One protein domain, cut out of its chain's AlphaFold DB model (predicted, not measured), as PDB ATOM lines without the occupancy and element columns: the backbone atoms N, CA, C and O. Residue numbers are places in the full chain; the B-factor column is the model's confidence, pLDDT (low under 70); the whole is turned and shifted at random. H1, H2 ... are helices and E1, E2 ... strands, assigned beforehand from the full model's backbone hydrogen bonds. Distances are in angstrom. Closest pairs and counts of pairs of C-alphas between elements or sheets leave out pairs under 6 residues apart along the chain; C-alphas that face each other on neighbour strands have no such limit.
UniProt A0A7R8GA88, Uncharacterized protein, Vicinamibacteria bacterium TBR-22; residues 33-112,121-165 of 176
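Overview. This is residues 33 to 112 and 121 to 165 of the 176 residues of an uncharacterized protein of Vicinamibacteria bacterium TBR-22 (UniProt A0A7R8GA88). Two long helices, H3 and H4, lie side by side and run opposite ways, with H1 crossing both; H2 packs on H1 at residues 56 to 60 and on residues 85 to 89 of H3, and H5 packs on H1 at residues 48 to 52 and on residues 80 to 81 of H2. Residues 33 to 41 stick out. The 125 printed residues, with one named strand then five named helices, are mostly helix and compact: radius of gyration of the C-alphas 15.8 A, spans 46 by 36 by 24 A.

Arrangement. E1, residues 37 to 39, stands free. H1, residues 45 to 60, and H2, residues 70 to 81, form a helical hairpin. H1 touches H3, residues 85 to 109, closest at C-alphas 53 and 95, 4.8 A, and H5, residues 150 to 163, at C-alphas 48 and 160, 6.2 A. H4, residues 123 to 147, touches H3 at a shallow tilt, 7 degrees, closest at C-alphas 133 and 102, 5.0 A. In H1 and H5 every O i to N i+4 pair is within hydrogen-bond range.

Along the chain. C-alpha 37 is at (-50.447, 3.763, -58.712), C-alpha 163 at (-61.241, -17.031, -54.573).

Size, cuts and confidence. Residues 113 to 120 are not printed, an 18.0 A gap; 24 residues have pLDDT under 70.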
ATOM      1  N   THR A  33     -55.186  -0.106 -55.260       34.94
ATOM      2  CA  THR A  33     -54.109   0.886 -55.414       34.94
ATOM      3  C   THR A  33     -52.912   0.467 -54.561       34.94
ATOM      4  O   THR A  33     -53.077   0.251 -53.364       34.94
ATOM      5  N   ILE A  34     -51.717   0.379 -55.154       36.56
ATOM      6  CA  ILE A  34     -50.444   0.154 -54.445       36.56
ATOM      7  C   ILE A  34     -49.537   1.346 -54.788       36.56
ATOM      8  O   ILE A  34     -49.374   1.680 -55.959       36.56
ATOM      9  N   ASP A  35     -48.994   2.030 -53.781       34.19
ATOM     10  CA  ASP A  35     -48.079   3.179 -53.930       34.19
ATOM     11  C   ASP A  35     -48.642   4.351 -54.759       34.19
ATOM     12  O   ASP A  35     -47.945   4.976 -55.559       34.19
ATOM     13  N   GLY A  36     -49.945   4.631 -54.627       34.38
ATOM     14  CA  GLY A  36     -50.612   5.699 -55.388       34.38
ATOM     15  C   GLY A  36     -50.714   5.428 -56.895       34.38
ATOM     16  O   GLY A  36     -51.252   6.252 -57.635       34.38
ATOM     17  N   LYS A  37     -50.251   4.261 -57.355       35.66
ATOM     18  CA  LYS A  37     -50.447   3.763 -58.712       35.66
ATOM     19  C   LYS A  37     -51.604   2.770 -58.695       35.66
ATOM     20  O   LYS A  37     -51.631   1.816 -57.914       35.66
ATOM     21  N   LYS A  38     -52.589   2.994 -59.566       37.97
ATOM     22  CA  LYS A  38     -53.572   1.958 -59.898       37.97
ATOM     23  C   LYS A  38     -52.778   0.800 -60.505       37.97
ATOM     24  O   LYS A  38     -52.160   0.999 -61.547       37.97
ATOM     25  N   ASN A  39     -52.744  -0.352 -59.836       41.41
ATOM     26  CA  ASN A  39     -52.100  -1.560 -60.350       41.41
ATOM     27  C   ASN A  39     -53.208  -2.482 -60.881       41.41
ATOM     28  O   ASN A  39     -53.820  -3.202 -60.096       41.41
ATOM     29  N   PRO A  40     -53.517  -2.443 -62.188       39.97
ATOM     30  CA  PRO A  40     -54.573  -3.264 -62.777       39.97
ATOM     31  C   PRO A  40     -54.228  -4.763 -62.875       39.97
ATOM     32  O   PRO A  40     -55.028  -5.531 -63.398       39.97
ATOM     33  N   GLU A  41     -53.063  -5.212 -62.396       45.47
ATOM     34  CA  GLU A  41     -52.540  -6.543 -62.710       45.47
ATOM     35  C   GLU A  41     -52.116  -7.335 -61.461       45.47
ATOM     36  O   GLU A  41     -51.082  -7.067 -60.866       45.47
ATOM     37  N   LYS A  42     -52.938  -8.343 -61.125       57.84
ATOM     38  CA  LYS A  42     -52.661  -9.591 -60.374       57.84
ATOM     39  C   LYS A  42     -51.914  -9.478 -59.031       57.84
ATOM     40  O   LYS A  42     -50.741  -9.130 -58.963       57.84
ATOM     41  N   ILE A  43     -52.556  -9.962 -57.959       65.44
ATOM     42  CA  ILE A  43     -51.892 -10.248 -56.674       65.44
ATOM     43  C   ILE A  43     -50.632 -11.103 -56.919       65.44
ATOM     44  O   ILE A  43     -50.723 -12.114 -57.630       65.44
ATOM     45  N   PRO A  44     -49.467 -10.746 -56.337       75.75
ATOM     46  CA  PRO A  44     -48.259 -11.549 -56.458       75.75
ATOM     47  C   PRO A  44     -48.510 -12.999 -56.052       75.75
ATOM     48  O   PRO A  44     -49.082 -13.274 -54.999       75.75
ATOM     49  N   VAL A  45     -48.044 -13.942 -56.873       80.94
ATOM     50  CA  VAL A  45     -48.337 -15.375 -56.700       80.94
ATOM     51  C   VAL A  45     -47.986 -15.864 -55.293       80.94
ATOM     52  O   VAL A  45     -48.778 -16.567 -54.678       80.94
ATOM     53  N   HIS A  46     -46.839 -15.452 -54.750       82.25
ATOM     54  CA  HIS A  46     -46.421 -15.856 -53.407       82.25
ATOM     55  C   HIS A  46     -47.399 -15.400 -52.310       82.25
ATOM     56  O   HIS A  46     -47.644 -16.165 -51.386       82.25
ATOM     57  N   ILE A  47     -48.002 -14.209 -52.437       82.62
ATOM     58  CA  ILE A  47     -49.001 -13.685 -51.489       82.62
ATOM     59  C   ILE A  47     -50.278 -14.522 -51.561       82.62
ATOM     60  O   ILE A  47     -50.787 -14.958 -50.533       82.62
ATOM     61  N   ALA A  48     -50.777 -14.799 -52.768       82.56
ATOM     62  CA  ALA A  48     -51.996 -15.590 -52.937       82.56
ATOM     63  C   ALA A  48     -51.846 -17.002 -52.341       82.56
ATOM     64  O   ALA A  48     -52.734 -17.488 -51.642       82.56
ATOM     65  N   TRP A  49     -50.696 -17.641 -52.566       87.31
ATOM     66  CA  TRP A  49     -50.403 -18.962 -52.011       87.31
ATOM     67  C   TRP A  49     -50.152 -18.933 -50.503       87.31
ATOM     68  O   TRP A  49     -50.623 -19.824 -49.803       87.31
ATOM     69  N   GLU A  50     -49.486 -17.903 -49.982       89.00
ATOM     70  CA  GLU A  50     -49.356 -17.701 -48.537       89.00
ATOM     71  C   GLU A  50     -50.730 -17.622 -47.858       89.00
ATOM     72  O   GLU A  50     -50.997 -18.365 -46.910       89.00
ATOM     73  N   HIS A  51     -51.620 -16.763 -48.362       85.81
ATOM     74  CA  HIS A  51     -52.971 -16.627 -47.821       85.81
ATOM     75  C   HIS A  51     -53.752 -17.932 -47.906       85.81
ATOM     76  O   HIS A  51     -54.417 -18.311 -46.942       85.81
ATOM     77  N   PHE A  52     -53.661 -18.635 -49.034       87.44
ATOM     78  CA  PHE A  52     -54.290 -19.938 -49.189       87.44
ATOM     79  C   PHE A  52     -53.823 -20.916 -48.108       87.44
ATOM     80  O   PHE A  52     -54.658 -21.429 -47.364       87.44
ATOM     81  N   PHE A  53     -52.507 -21.115 -47.969       90.44
ATOM     82  CA  PHE A  53     -51.947 -22.053 -47.000       90.44
ATOM     83  C   PHE A  53     -52.339 -21.701 -45.566       90.44
ATOM     84  O   PHE A  53     -52.764 -22.586 -44.826       90.44
ATOM     85  N   ARG A  54     -52.253 -20.423 -45.175       87.94
ATOM     86  CA  ARG A  54     -52.632 -19.994 -43.820       87.94
ATOM     87  C   ARG A  54     -54.097 -20.301 -43.518       87.94
ATOM     88  O   ARG A  54     -54.386 -20.800 -42.437       87.94
ATOM     89  N   ASN A  55     -55.001 -20.074 -44.472       85.50
ATOM     90  CA  ASN A  55     -56.424 -20.355 -44.283       85.50
ATOM     91  C   ASN A  55     -56.713 -21.855 -44.173       85.50
ATOM     92  O   ASN A  55     -57.393 -22.274 -43.239       85.50
ATOM     93  N   VAL A  56     -56.195 -22.679 -45.090       86.50
ATOM     94  CA  VAL A  56     -56.479 -24.126 -45.049       86.50
ATOM     95  C   VAL A  56     -55.864 -24.789 -43.817       86.50
ATOM     96  O   VAL A  56     -56.511 -25.635 -43.202       86.50
ATOM     97  N   VAL A  57     -54.664 -24.365 -43.401       87.50
ATOM     98  CA  VAL A  57     -54.017 -24.866 -42.180       87.50
ATOM     99  C   VAL A  57     -54.800 -24.440 -40.939       87.50
ATOM    100  O   VAL A  57     -55.090 -25.290 -40.105       87.50
ATOM    101  N   LEU A  58     -55.224 -23.176 -40.837       85.75
ATOM    102  CA  LEU A  58     -56.033 -22.704 -39.704       85.75
ATOM    103  C   LEU A  58     -57.368 -23.457 -39.578       85.75
ATOM    104  O   LEU A  58     -57.842 -23.703 -38.475       85.75
ATOM    105  N   VAL A  59     -57.986 -23.829 -40.703       84.88
ATOM    106  CA  VAL A  59     -59.255 -24.574 -40.703       84.88
ATOM    107  C   VAL A  59     -59.061 -26.038 -40.310       84.88
ATOM    108  O   VAL A  59     -59.910 -26.599 -39.614       84.88
ATOM    109  N   ALA A  60     -57.991 -26.676 -40.789       84.62
ATOM    110  CA  ALA A  60     -57.771 -28.104 -40.588       84.62
ATOM    111  C   ALA A  60     -57.143 -28.441 -39.230       84.62
ATOM    112  O   ALA A  60     -57.392 -29.528 -38.712       84.62
ATOM    113  N   TYR A  61     -56.342 -27.539 -38.662       85.62
ATOM    114  CA  TYR A  61     -55.677 -27.737 -37.377       85.62
ATOM    115  C   TYR A  61     -56.384 -26.911 -36.297       85.62
ATOM    116  O   TYR A  61     -56.278 -25.683 -36.311       85.62
ATOM    117  N   PRO A  62     -57.098 -27.546 -35.350       75.56
ATOM    118  CA  PRO A  62     -57.619 -26.835 -34.189       75.56
ATOM    119  C   PRO A  62     -56.484 -26.196 -33.371       75.56
ATOM    120  O   PRO A  62     -55.336 -26.638 -33.427       75.56
ATOM    121  N   GLU A  63     -56.792 -25.146 -32.605       73.31
ATOM    122  CA  GLU A  63     -55.779 -24.432 -31.817       73.31
ATOM    123  C   GLU A  63     -55.014 -25.384 -30.882       73.31
ATOM    124  O   GLU A  63     -55.603 -26.131 -30.102       73.31
ATOM    125  N   GLY A  64     -53.681 -25.363 -30.980       68.19
ATOM    126  CA  GLY A  64     -52.795 -26.227 -30.194       68.19
ATOM    127  C   GLY A  64     -52.691 -27.676 -30.683       68.19
ATOM    128  O   GLY A  64     -52.002 -28.471 -30.045       68.19
ATOM    129  N   ALA A  65     -53.333 -28.042 -31.797       79.06
ATOM    130  CA  ALA A  65     -53.273 -29.396 -32.336       79.06
ATOM    131  C   ALA A  65     -52.030 -29.632 -33.206       79.06
ATOM    132  O   ALA A  65     -51.656 -28.811 -34.044       79.06
ATOM    133  N   HIS A  66     -51.426 -30.809 -33.041       79.62
ATOM    134  CA  HIS A  66     -50.326 -31.289 -33.886       79.62
ATOM    135  C   HIS A  66     -50.811 -32.065 -35.118       79.62
ATOM    136  O   HIS A  66     -50.055 -32.223 -36.074       79.62
ATOM    137  N   GLU A  67     -52.064 -32.524 -35.110       85.62
ATOM    138  CA  GLU A  67     -52.670 -33.302 -36.190       85.62
ATOM    139  C   GLU A  67     -53.903 -32.590 -36.752       85.62
ATOM    140  O   GLU A  67     -54.634 -31.911 -36.028       85.62
ATOM    141  N   ALA A  68     -54.129 -32.754 -38.057       87.44
ATOM    142  CA  ALA A  68     -55.291 -32.197 -38.735       87.44
ATOM    143  C   ALA A  68     -56.561 -32.997 -38.404       87.44
ATOM    144  O   ALA A  68     -56.558 -34.229 -38.469       87.44
ATOM    145  N   ASP A  69     -57.664 -32.298 -38.133       88.25
ATOM    146  CA  ASP A  69     -58.974 -32.906 -37.907       88.25
ATOM    147  C   ASP A  69     -59.456 -33.594 -39.204       88.25
ATOM    148  O   ASP A  69     -59.686 -32.915 -40.213       88.25
ATOM    149  N   PRO A  70     -59.645 -34.928 -39.213       88.44
ATOM    150  CA  PRO A  70     -60.039 -35.663 -40.411       88.44
ATOM    151  C   PRO A  70     -61.380 -35.194 -40.995       88.44
ATOM    152  O   PRO A  70     -61.555 -35.230 -42.212       88.44
ATOM    153  N   VAL A  71     -62.308 -34.702 -40.168       88.00
ATOM    154  CA  VAL A  71     -63.593 -34.155 -40.631       88.00
ATOM    155  C   VAL A  71     -63.370 -32.849 -41.391       88.00
ATOM    156  O   VAL A  71     -63.992 -32.627 -42.430       88.00
ATOM    157  N   LYS A  72     -62.457 -31.994 -40.915       87.50
ATOM    158  CA  LYS A  72     -62.099 -30.733 -41.586       87.50
ATOM    159  C   LYS A  72     -61.306 -30.975 -42.863       87.50
ATOM    160  O   LYS A  72     -61.578 -30.316 -43.861       87.50
ATOM    161  N   VAL A  73     -60.383 -31.939 -42.853       87.06
ATOM    162  CA  VAL A  73     -59.635 -32.367 -44.048       87.06
ATOM    163  C   VAL A  73     -60.601 -32.817 -45.137       87.06
ATOM    164  O   VAL A  73     -60.528 -32.320 -46.258       87.06
ATOM    165  N   LYS A  74     -61.544 -33.700 -44.793       85.25
ATOM    166  CA  LYS A  74     -62.565 -34.164 -45.730       85.25
ATOM    167  C   LYS A  74     -63.441 -33.019 -46.232       85.25
ATOM    168  O   LYS A  74     -63.635 -32.882 -47.432       85.25
ATOM    169  N   ALA A  75     -63.901 -32.145 -45.336       84.62
ATOM    170  CA  ALA A  75     -64.697 -30.986 -45.725       84.62
ATOM    171  C   ALA A  75     -63.946 -30.055 -46.693       84.62
ATOM    172  O   ALA A  75     -64.548 -29.580 -47.643       84.62
ATOM    173  N   LEU A  76     -62.647 -29.811 -46.490       83.62
ATOM    174  CA  LEU A  76     -61.818 -29.018 -47.406       83.62
ATOM    175  C   LEU A  76     -61.583 -29.719 -48.751       83.62
ATOM    176  O   LEU A  76     -61.527 -29.053 -49.781       83.62
ATOM    177  N   ALA A  77     -61.424 -31.044 -48.748       81.50
ATOM    178  CA  ALA A  77     -61.270 -31.836 -49.967       81.50
ATOM    179  C   ALA A  77     -62.551 -31.793 -50.822       81.50
ATOM    180  O   ALA A  77     -62.499 -31.506 -52.022       81.50
ATOM    181  N   ASP A  78     -63.697 -31.992 -50.166       77.31
ATOM    182  CA  ASP A  78     -65.020 -32.045 -50.784       77.31
ATOM    183  C   ASP A  78     -65.525 -30.652 -51.206       77.31
ATOM    184  O   ASP A  78     -66.145 -30.506 -52.264       77.31
ATOM    185  N   LEU A  79     -65.265 -29.615 -50.397       65.94
ATOM    186  CA  LEU A  79     -65.748 -28.250 -50.623       65.94
ATOM    187  C   LEU A  79     -64.695 -27.395 -51.337       65.94
ATOM    188  O   LEU A  79     -63.578 -27.210 -50.865       65.94
ATOM    189  N   ASN A  80     -65.106 -26.769 -52.439       61.12
ATOM    190  CA  ASN A  80     -64.370 -25.770 -53.229       61.12
ATOM    191  C   ASN A  80     -63.192 -26.277 -54.074       61.12
ATOM    192  O   ASN A  80     -62.924 -25.687 -55.121       61.12
ATOM    193  N   LEU A  81     -62.481 -27.319 -53.635       69.62
ATOM    194  CA  LEU A  81     -61.276 -27.805 -54.315       69.62
ATOM    195  C   LEU A  81     -61.517 -29.077 -55.130       69.62
ATOM    196  O   LEU A  81     -60.839 -29.266 -56.137       69.62
ATOM    197  N   HIS A  82     -62.502 -29.900 -54.749       79.69
ATOM    198  CA  HIS A  82     -62.833 -31.163 -55.424       79.69
ATOM    199  C   HIS A  82     -61.598 -32.055 -55.644       79.69
ATOM    200  O   HIS A  82     -61.391 -32.612 -56.725       79.69
ATOM    201  N   VAL A  83     -60.756 -32.154 -54.615       87.62
ATOM    202  CA  VAL A  83     -59.540 -32.978 -54.600       87.62
ATOM    203  C   VAL A  83     -59.737 -34.186 -53.690       87.62
ATOM    204  O   VAL A  83     -60.711 -34.252 -52.943       87.62
ATOM    205  N   THR A  84     -58.827 -35.157 -53.736       92.19
ATOM    206  CA  THR A  84     -58.895 -36.295 -52.810       92.19
ATOM    207  C   THR A  84     -58.503 -35.882 -51.386       92.19
ATOM    208  O   THR A  84     -57.802 -34.889 -51.180       92.19
ATOM    209  N   GLU A  85     -58.917 -36.658 -50.378       91.00
ATOM    210  CA  GLU A  85     -58.456 -36.437 -49.000       91.00
ATOM    211  C   GLU A  85     -56.926 -36.540 -48.882       91.00
ATOM    212  O   GLU A  85     -56.326 -35.804 -48.101       91.00
ATOM    213  N   ASP A  86     -56.289 -37.418 -49.665       92.44
ATOM    214  CA  ASP A  86     -54.829 -37.551 -49.681       92.44
ATOM    215  C   ASP A  86     -54.157 -36.294 -50.249       92.44
ATOM    216  O   ASP A  86     -53.301 -35.707 -49.586       92.44
ATOM    217  N   ASP A  87     -54.627 -35.799 -51.401       92.75
ATOM    218  CA  ASP A  87     -54.173 -34.522 -51.971       92.75
ATOM    219  C   ASP A  87     -54.330 -33.379 -50.949       92.75
ATOM    220  O   ASP A  87     -53.431 -32.555 -50.773       92.75
ATOM    221  N   MET A  88     -55.447 -33.349 -50.211       92.50
ATOM    222  CA  MET A  88     -55.679 -32.342 -49.173       92.50
ATOM    223  C   MET A  88     -54.682 -32.449 -48.014       92.50
ATOM    224  O   MET A  88     -54.145 -31.438 -47.556       92.50
ATOM    225  N   ARG A  89     -54.376 -33.666 -47.550       93.19
ATOM    226  CA  ARG A  89     -53.351 -33.891 -46.515       93.19
ATOM    227  C   ARG A  89     -51.972 -33.445 -46.985       93.19
ATOM    228  O   ARG A  89     -51.226 -32.852 -46.201       93.19
ATOM    229  N   GLN A  90     -51.645 -33.672 -48.254       94.94
ATOM    230  CA  GLN A  90     -50.395 -33.196 -48.836       94.94
ATOM    231  C   GLN A  90     -50.339 -31.662 -48.874       94.94
ATOM    232  O   GLN A  90     -49.349 -31.087 -48.417       94.94
ATOM    233  N   ILE A  91     -51.413 -30.991 -49.313       93.88
ATOM    234  CA  ILE A  91     -51.530 -29.520 -49.300       93.88
ATOM    235  C   ILE A  91     -51.309 -28.965 -47.889       93.88
ATOM    236  O   ILE A  91     -50.528 -28.030 -47.705       93.88
ATOM    237  N   LEU A  92     -51.965 -29.556 -46.887       93.19
ATOM    238  CA  LEU A  92     -51.854 -29.139 -45.489       93.19
ATOM    239  C   LEU A  92     -50.439 -29.325 -44.939       93.19
ATOM    240  O   LEU A  92     -49.918 -28.427 -44.280       93.19
ATOM    241  N   THR A  93     -49.799 -30.453 -45.246       94.56
ATOM    242  CA  THR A  93     -48.422 -30.745 -44.818       94.56
ATOM    243  C   THR A  93     -47.431 -29.749 -45.422       94.56
ATOM    244  O   THR A  93     -46.582 -29.191 -44.724       94.56
ATOM    245  N   ILE A  94     -47.552 -29.489 -46.727       96.12
ATOM    246  CA  ILE A  94     -46.714 -28.519 -47.443       96.12
ATOM    247  C   ILE A  94     -46.932 -27.112 -46.878       96.12
ATOM    248  O   ILE A  94     -45.956 -26.413 -46.587       96.12
ATOM    249  N   GLY A  95     -48.194 -26.718 -46.690       94.94
ATOM    250  CA  GLY A  95     -48.581 -25.412 -46.167       94.94
ATOM    251  C   GLY A  95     -48.068 -25.165 -44.753       94.94
ATOM    252  O   GLY A  95     -47.453 -24.131 -44.509       94.94
ATOM    253  N   GLN A  96     -48.243 -26.121 -43.838       94.00
ATOM    254  CA  GLN A  96     -47.782 -25.997 -42.452       94.00
ATOM    255  C   GLN A  96     -46.261 -25.812 -42.382       94.00
ATOM    256  O   GLN A  96     -45.774 -24.919 -41.689       94.00
ATOM    257  N   ARG A  97     -45.507 -26.602 -43.157       95.31
ATOM    258  CA  ARG A  97     -44.047 -26.472 -43.248       95.31
ATOM    259  C   ARG A  97     -43.634 -25.107 -43.804       95.31
ATOM    260  O   ARG A  97     -42.743 -24.474 -43.246       95.31
ATOM    261  N   ALA A  98     -44.280 -24.648 -44.875       96.06
ATOM    262  CA  ALA A  98     -43.991 -23.356 -45.497       96.06
ATOM    263  C   ALA A  98     -44.282 -22.178 -44.555       96.06
ATOM    264  O   ALA A  98     -43.488 -21.244 -44.460       96.06
ATOM    265  N   ILE A  99     -45.398 -22.238 -43.824       93.19
ATOM    266  CA  ILE A  99     -45.760 -21.239 -42.814       93.19
ATOM    267  C   ILE A  99     -44.709 -21.208 -41.707       93.19
ATOM    268  O   ILE A  99     -44.184 -20.138 -41.417       93.19
ATOM    269  N   ALA A 100     -44.341 -22.365 -41.149       91.44
ATOM    270  CA  ALA A 100     -43.337 -22.444 -40.091       91.44
ATOM    271  C   ALA A 100     -41.966 -21.902 -40.540       91.44
ATOM    272  O   ALA A 100     -41.331 -21.146 -39.806       91.44
ATOM    273  N   GLU A 101     -41.524 -22.237 -41.757       92.94
ATOM    274  CA  GLU A 101     -40.275 -21.722 -42.335       92.94
ATOM    275  C   GLU A 101     -40.332 -20.196 -42.532       92.94
ATOM    276  O   GLU A 101     -39.406 -19.485 -42.137       92.94
ATOM    277  N   SER A 102     -41.431 -19.676 -43.090       90.56
ATOM    278  CA  SER A 102     -41.610 -18.237 -43.314       90.56
ATOM    279  C   SER A 102     -41.708 -17.454 -42.002       90.56
ATOM    280  O   SER A 102     -41.062 -16.416 -41.853       90.56
ATOM    281  N   ASP A 103     -42.445 -17.970 -41.019       87.19
ATOM    282  CA  ASP A 103     -42.605 -17.337 -39.710       87.19
ATOM    283  C   ASP A 103     -41.285 -17.354 -38.930       87.19
ATOM    284  O   ASP A 103     -40.930 -16.343 -38.333       87.19
ATOM    285  N   ALA A 104     -40.475 -18.413 -39.025       85.81
ATOM    286  CA  ALA A 104     -39.120 -18.423 -38.464       85.81
ATOM    287  C   ALA A 104     -38.199 -17.384 -39.136       85.81
ATOM    288  O   ALA A 104     -37.393 -16.739 -38.462       85.81
ATOM    289  N   MET A 105     -38.333 -17.179 -40.452       83.62
ATOM    290  CA  MET A 105     -37.587 -16.150 -41.188       83.62
ATOM    291  C   MET A 105     -38.037 -14.724 -40.851       83.62
ATOM    292  O   MET A 105     -37.217 -13.805 -40.941       83.62
ATOM    293  N   ARG A 106     -39.317 -14.535 -40.504       78.88
ATOM    294  CA  ARG A 106     -39.946 -13.234 -40.224       78.88
ATOM    295  C   ARG A 106     -40.025 -12.891 -38.739       78.88
ATOM    296  O   ARG A 106     -40.146 -11.714 -38.427       78.88
ATOM    297  N   ALA A 107     -39.912 -13.854 -37.827       70.75
ATOM    298  CA  ALA A 107     -39.893 -13.611 -36.383       70.75
ATOM    299  C   ALA A 107     -38.841 -12.563 -35.962       70.75
ATOM    300  O   ALA A 107     -39.157 -11.718 -35.134       70.75
ATOM    301  N   PRO A 108     -37.640 -12.503 -36.570       62.16
ATOM    302  CA  PRO A 108     -36.682 -11.426 -36.307       62.16
ATOM    303  C   PRO A 108     -37.107 -10.019 -36.780       62.16
ATOM    304  O   PRO A 108     -36.344  -9.074 -36.584       62.16
ATOM    305  N   LEU A 109     -38.261  -9.885 -37.445       60.78
ATOM    306  CA  LEU A 109     -38.802  -8.651 -38.023       60.78
ATOM    307  C   LEU A 109     -40.048  -8.125 -37.272       60.78
ATOM    308  O   LEU A 109     -40.641  -7.158 -37.745       60.78
ATOM    309  N   ASN A 110     -40.481  -8.748 -36.162       55.56
ATOM    310  CA  ASN A 110     -41.662  -8.319 -35.396       55.56
ATOM    311  C   ASN A 110     -41.323  -7.358 -34.235       55.56
ATOM    312  O   ASN A 110     -40.254  -7.430 -33.635       55.56
ATOM    313  N   ASP A 111     -42.247  -6.439 -33.929       54.25
ATOM    314  CA  ASP A 111     -42.023  -5.314 -33.004       54.25
ATOM    315  C   ASP A 111     -42.047  -5.702 -31.507       54.25
ATOM    316  O   ASP A 111     -41.549  -4.947 -30.673       54.25
ATOM    317  N   GLU A 112     -42.589  -6.875 -31.145       51.00
ATOM    318  CA  GLU A 112     -42.690  -7.333 -29.741       51.00
ATOM    319  C   GLU A 112     -41.343  -7.732 -29.126       51.00
ATOM    320  O   GLU A 112     -41.179  -7.731 -27.905       51.00
ATOM    321  N   TRP A 121     -28.429  -4.489 -39.597       71.56
ATOM    322  CA  TRP A 121     -28.718  -5.017 -40.928       71.56
ATOM    323  C   TRP A 121     -28.842  -3.896 -41.958       71.56
ATOM    324  O   TRP A 121     -29.709  -3.013 -41.886       71.56
ATOM    325  N   SER A 122     -28.028  -4.003 -43.009       81.62
ATOM    326  CA  SER A 122     -28.193  -3.196 -44.212       81.62
ATOM    327  C   SER A 122     -29.597  -3.374 -44.808       81.62
ATOM    328  O   SER A 122     -30.243  -4.417 -44.658       81.62
ATOM    329  N   LEU A 123     -30.067  -2.363 -45.545       76.25
ATOM    330  CA  LEU A 123     -31.307  -2.457 -46.321       76.25
ATOM    331  C   LEU A 123     -31.286  -3.671 -47.267       76.25
ATOM    332  O   LEU A 123     -32.275  -4.389 -47.368       76.25
ATOM    333  N   SER A 124     -30.141  -3.949 -47.900       77.31
ATOM    334  CA  SER A 124     -29.971  -5.109 -48.783       77.31
ATOM    335  C   SER A 124     -30.209  -6.439 -48.067       77.31
ATOM    336  O   SER A 124     -30.857  -7.320 -48.626       77.31
ATOM    337  N   LYS A 125     -29.753  -6.576 -46.816       80.94
ATOM    338  CA  LYS A 125     -29.949  -7.789 -46.015       80.94
ATOM    339  C   LYS A 125     -31.414  -7.970 -45.612       80.94
ATOM    340  O   LYS A 125     -31.938  -9.074 -45.708       80.94
ATOM    341  N   ARG A 126     -32.101  -6.879 -45.252       75.12
ATOM    342  CA  ARG A 126     -33.549  -6.890 -44.976       75.12
ATOM    343  C   ARG A 126     -34.369  -7.278 -46.209       75.12
ATOM    344  O   ARG A 126     -35.215  -8.161 -46.121       75.12
ATOM    345  N   LEU A 127     -34.078  -6.686 -47.369       77.81
ATOM    346  CA  LEU A 127     -34.749  -7.028 -48.630       77.81
ATOM    347  C   LEU A 127     -34.495  -8.485 -49.042       77.81
ATOM    348  O   LEU A 127     -35.423  -9.169 -49.470       77.81
ATOM    349  N   ALA A 128     -33.265  -8.981 -48.868       79.56
ATOM    350  CA  ALA A 128     -32.933 -10.380 -49.126       79.56
ATOM    351  C   ALA A 128     -33.713 -11.335 -48.209       79.56
ATOM    352  O   ALA A 128     -34.218 -12.348 -48.689       79.56
ATOM    353  N   GLN A 129     -33.876 -10.995 -46.926       82.31
ATOM    354  CA  GLN A 129     -34.656 -11.790 -45.972       82.31
ATOM    355  C   GLN A 129     -36.150 -11.817 -46.326       82.31
ATOM    356  O   GLN A 129     -36.775 -12.877 -46.308       82.31
ATOM    357  N   VAL A 130     -36.721 -10.667 -46.703       79.62
ATOM    358  CA  VAL A 130     -38.114 -10.592 -47.172       79.62
ATOM    359  C   VAL A 130     -38.296 -11.464 -48.410       79.62
ATOM    360  O   VAL A 130     -39.185 -12.316 -48.418       79.62
ATOM    361  N   LYS A 131     -37.417 -11.328 -49.410       81.38
ATOM    362  CA  LYS A 131     -37.446 -12.156 -50.621       81.38
ATOM    363  C   LYS A 131     -37.315 -13.645 -50.295       81.38
ATOM    364  O   LYS A 131     -38.081 -14.444 -50.821       81.38
ATOM    365  N   ALA A 132     -36.413 -14.017 -49.386       81.12
ATOM    366  CA  ALA A 132     -36.265 -15.402 -48.948       81.12
ATOM    367  C   ALA A 132     -37.578 -15.954 -48.370       81.12
ATOM    368  O   ALA A 132     -37.979 -17.050 -48.754       81.12
ATOM    369  N   SER A 133     -38.286 -15.169 -47.545       85.50
ATOM    370  CA  SER A 133     -39.591 -15.556 -46.982       85.50
ATOM    371  C   SER A 133     -40.700 -15.686 -48.037       85.50
ATOM    372  O   SER A 133     -41.599 -16.508 -47.881       85.50
ATOM    373  N   GLN A 134     -40.644 -14.903 -49.122       85.88
ATOM    374  CA  GLN A 134     -41.575 -15.004 -50.253       85.88
ATOM    375  C   GLN A 134     -41.281 -16.250 -51.100       85.88
ATOM    376  O   GLN A 134     -42.200 -16.968 -51.498       85.88
ATOM    377  N   ASP A 135     -39.996 -16.538 -51.324       87.69
ATOM    378  CA  ASP A 135     -39.538 -17.701 -52.083       87.69
ATOM    379  C   ASP A 135     -39.960 -19.024 -51.404       87.69
ATOM    380  O   ASP A 135     -40.147 -20.020 -52.101       87.69
ATOM    381  N   VAL A 136     -40.188 -19.042 -50.079       93.75
ATOM    382  CA  VAL A 136     -40.764 -20.196 -49.352       93.75
ATOM    383  C   VAL A 136     -42.109 -20.619 -49.947       93.75
ATOM    384  O   VAL A 136     -42.312 -21.795 -50.248       93.75
ATOM    385  N   PHE A 137     -43.024 -19.674 -50.173       90.75
ATOM    386  CA  PHE A 137     -44.363 -19.986 -50.681       90.75
ATOM    387  C   PHE A 137     -44.362 -20.338 -52.169       90.75
ATOM    388  O   PHE A 137     -45.191 -21.130 -52.618       90.75
ATOM    389  N   LEU A 138     -43.402 -19.812 -52.935       90.56
ATOM    390  CA  LEU A 138     -43.189 -20.237 -54.320       90.56
ATOM    391  C   LEU A 138     -42.659 -21.672 -54.391       90.56
ATOM    392  O   LEU A 138     -43.150 -22.444 -55.213       90.56
ATOM    393  N   ARG A 139     -41.726 -22.052 -53.506       95.00
ATOM    394  CA  ARG A 139     -41.278 -23.448 -53.370       95.00
ATOM    395  C   ARG A 139     -42.427 -24.356 -52.946       95.00
ATOM    396  O   ARG A 139     -42.656 -25.364 -53.591       95.00
ATOM    397  N   ALA A 140     -43.206 -23.959 -51.942       95.25
ATOM    398  CA  ALA A 140     -44.369 -24.719 -51.485       95.25
ATOM    399  C   ALA A 140     -45.408 -24.941 -52.599       95.25
ATOM    400  O   ALA A 140     -45.948 -26.033 -52.744       95.25
ATOM    401  N   ARG A 141     -45.652 -23.927 -53.437       94.25
ATOM    402  CA  ARG A 141     -46.475 -24.075 -54.642       94.25
ATOM    403  C   ARG A 141     -45.890 -25.106 -55.613       94.25
ATOM    404  O   ARG A 141     -46.655 -25.899 -56.155       94.25
ATOM    405  N   SER A 142     -44.584 -25.063 -55.877       93.31
ATOM    406  CA  SER A 142     -43.923 -26.045 -56.747       93.31
ATOM    407  C   SER A 142     -44.015 -27.458 -56.168       93.31
ATOM    408  O   SER A 142     -44.389 -28.372 -56.887       93.31
ATOM    409  N   ASP A 143     -43.824 -27.619 -54.859       95.00
ATOM    410  CA  ASP A 143     -44.011 -28.901 -54.173       95.00
ATOM    411  C   ASP A 143     -45.440 -29.443 -54.343       95.00
ATOM    412  O   ASP A 143     -45.623 -30.647 -54.512       95.00
ATOM    413  N   CYS A 144     -46.463 -28.579 -54.339       92.38
ATOM    414  CA  CYS A 144     -47.828 -28.994 -54.673       92.38
ATOM    415  C   CYS A 144     -47.952 -29.440 -56.138       92.38
ATOM    416  O   CYS A 144     -48.673 -30.391 -56.419       92.38
ATOM    417  N   ALA A 145     -47.274 -28.775 -57.076       91.44
ATOM    418  CA  ALA A 145     -47.288 -29.179 -58.484       91.44
ATOM    419  C   ALA A 145     -46.631 -30.553 -58.703       91.44
ATOM    420  O   ALA A 145     -47.071 -31.300 -59.573       91.44
ATOM    421  N   ASP A 146     -45.615 -30.878 -57.901       92.38
ATOM    422  CA  ASP A 146     -44.849 -32.120 -58.017       92.38
ATOM    423  C   ASP A 146     -45.519 -33.317 -57.324       92.38
ATOM    424  O   ASP A 146     -45.309 -34.460 -57.730       92.38
ATOM    425  N   ARG A 147     -46.286 -33.080 -56.251       93.56
ATOM    426  CA  ARG A 147     -46.834 -34.155 -55.403       93.56
ATOM    427  C   ARG A 147     -48.314 -34.451 -55.631       93.56
ATOM    428  O   ARG A 147     -48.731 -35.593 -55.454       93.56
ATOM    429  N   LEU A 148     -49.092 -33.447 -56.030       90.81
ATOM    430  CA  LEU A 148     -50.522 -33.612 -56.273       90.81
ATOM    431  C   LEU A 148     -50.781 -34.194 -57.662       90.81
ATOM    432  O   LEU A 148     -49.986 -34.033 -58.592       90.81
ATOM    433  N   SER A 149     -51.957 -34.795 -57.843       89.62
ATOM    434  CA  SER A 149     -52.422 -35.105 -59.198       89.62
ATOM    435  C   SER A 149     -52.542 -33.820 -60.051       89.62
ATOM    436  O   SER A 149     -52.897 -32.761 -59.520       89.62
ATOM    437  N   PRO A 150     -52.317 -33.869 -61.383       88.25
ATOM    438  CA  PRO A 150     -52.410 -32.676 -62.234       88.25
ATOM    439  C   PRO A 150     -53.768 -31.966 -62.150       88.25
ATOM    440  O   PRO A 150     -53.836 -30.738 -62.148       88.25
ATOM    441  N   SER A 151     -54.855 -32.737 -62.037       87.44
ATOM    442  CA  SER A 151     -56.207 -32.209 -61.839       87.44
ATOM    443  C   SER A 151     -56.361 -31.510 -60.490       87.44
ATOM    444  O   SER A 151     -56.943 -30.428 -60.440       87.44
ATOM    445  N   ALA A 152     -55.803 -32.080 -59.416       88.38
ATOM    446  CA  ALA A 152     -55.852 -31.469 -58.093       88.38
ATOM    447  C   ALA A 152     -55.040 -30.170 -58.042       88.38
ATOM    448  O   ALA A 152     -55.552 -29.143 -57.592       88.38
ATOM    449  N   PHE A 153     -53.817 -30.165 -58.584       90.88
ATOM    450  CA  PHE A 153     -53.016 -28.944 -58.658       90.88
ATOM    451  C   PHE A 153     -53.714 -27.851 -59.477       90.88
ATOM    452  O   PHE A 153     -53.746 -26.690 -59.061       90.88
ATOM    453  N   GLN A 154     -54.327 -28.204 -60.612       87.38
ATOM    454  CA  GLN A 154     -55.067 -27.245 -61.430       87.38
ATOM    455  C   GLN A 154     -56.292 -26.682 -60.696       87.38
ATOM    456  O   GLN A 154     -56.545 -25.474 -60.781       87.38
ATOM    457  N   ALA A 155     -57.035 -27.519 -59.967       86.12
ATOM    458  CA  ALA A 155     -58.182 -27.089 -59.171       86.12
ATOM    459  C   ALA A 155     -57.760 -26.112 -58.066       86.12
ATOM    460  O   ALA A 155     -58.301 -25.007 -57.980       86.12
ATOM    461  N   VAL A 156     -56.714 -26.448 -57.306       86.25
ATOM    462  CA  VAL A 156     -56.149 -25.579 -56.261       86.25
ATOM    463  C   VAL A 156     -55.621 -24.279 -56.851       86.25
ATOM    464  O   VAL A 156     -55.980 -23.205 -56.383       86.25
ATOM    465  N   SER A 157     -54.825 -24.337 -57.920       84.69
ATOM    466  CA  SER A 157     -54.286 -23.142 -58.577       84.69
ATOM    467  C   SER A 157     -55.405 -22.222 -59.082       84.69
ATOM    468  O   SER A 157     -55.334 -21.004 -58.910       84.69
ATOM    469  N   THR A 158     -56.472 -22.796 -59.645       81.62
ATOM    470  CA  THR A 158     -57.660 -22.045 -60.075       81.62
ATOM    471  C   THR A 158     -58.375 -21.415 -58.882       81.62
ATOM    472  O   THR A 158     -58.752 -20.246 -58.948       81.62
ATOM    473  N   TYR A 159     -58.525 -22.155 -57.781       80.94
ATOM    474  CA  TYR A 159     -59.148 -21.649 -56.565       80.94
ATOM    475  C   TYR A 159     -58.355 -20.486 -55.959       80.94
ATOM    476  O   TYR A 159     -58.920 -19.426 -55.700       80.94
ATOM    477  N   VAL A 160     -57.035 -20.638 -55.823       79.25
ATOM    478  CA  VAL A 160     -56.138 -19.588 -55.321       79.25
ATOM    479  C   VAL A 160     -56.241 -18.329 -56.181       79.25
ATOM    480  O   VAL A 160     -56.335 -17.233 -55.643       79.25
ATOM    481  N   GLN A 161     -56.289 -18.469 -57.508       72.81
ATOM    482  CA  GLN A 161     -56.400 -17.329 -58.424       72.81
ATOM    483  C   GLN A 161     -57.772 -16.641 -58.400       72.81
ATOM    484  O   GLN A 161     -57.835 -15.435 -58.620       72.81
ATOM    485  N   LYS A 162     -58.861 -17.386 -58.179       68.12
ATOM    486  CA  LYS A 162     -60.234 -16.860 -58.280       68.12
ATOM    487  C   LYS A 162     -60.848 -16.441 -56.944       68.12
ATOM    488  O   LYS A 162     -61.635 -15.504 -56.924       68.12
ATOM    489  N   HIS A 163     -60.516 -17.126 -55.849       64.50
ATOM    490  CA  HIS A 163     -61.241 -17.031 -54.573       64.50
ATOM    491  C   HIS A 163     -60.406 -16.516 -53.399       64.50
ATOM    492  O   HIS A 163     -60.980 -16.004 -52.448       64.50
ATOM    493  N   VAL A 164     -59.075 -16.609 -53.455       58.47
ATOM    494  CA  VAL A 164     -58.190 -15.992 -52.441       58.47
ATOM    495  C   VAL A 164     -57.853 -14.536 -52.812       58.47
ATOM    496  O   VAL A 164     -57.359 -13.767 -51.996       58.47
ATOM    497  N   VAL A 165     -58.168 -14.135 -54.048       50.56
ATOM    498  CA  VAL A 165     -57.871 -12.816 -54.625       50.56
ATOM    499  C   VAL A 165     -58.896 -11.691 -54.337       50.56
ATOM    500  O   VAL A 165     -58.473 -10.534 -54.374       50.56
TER     501      VAL A 165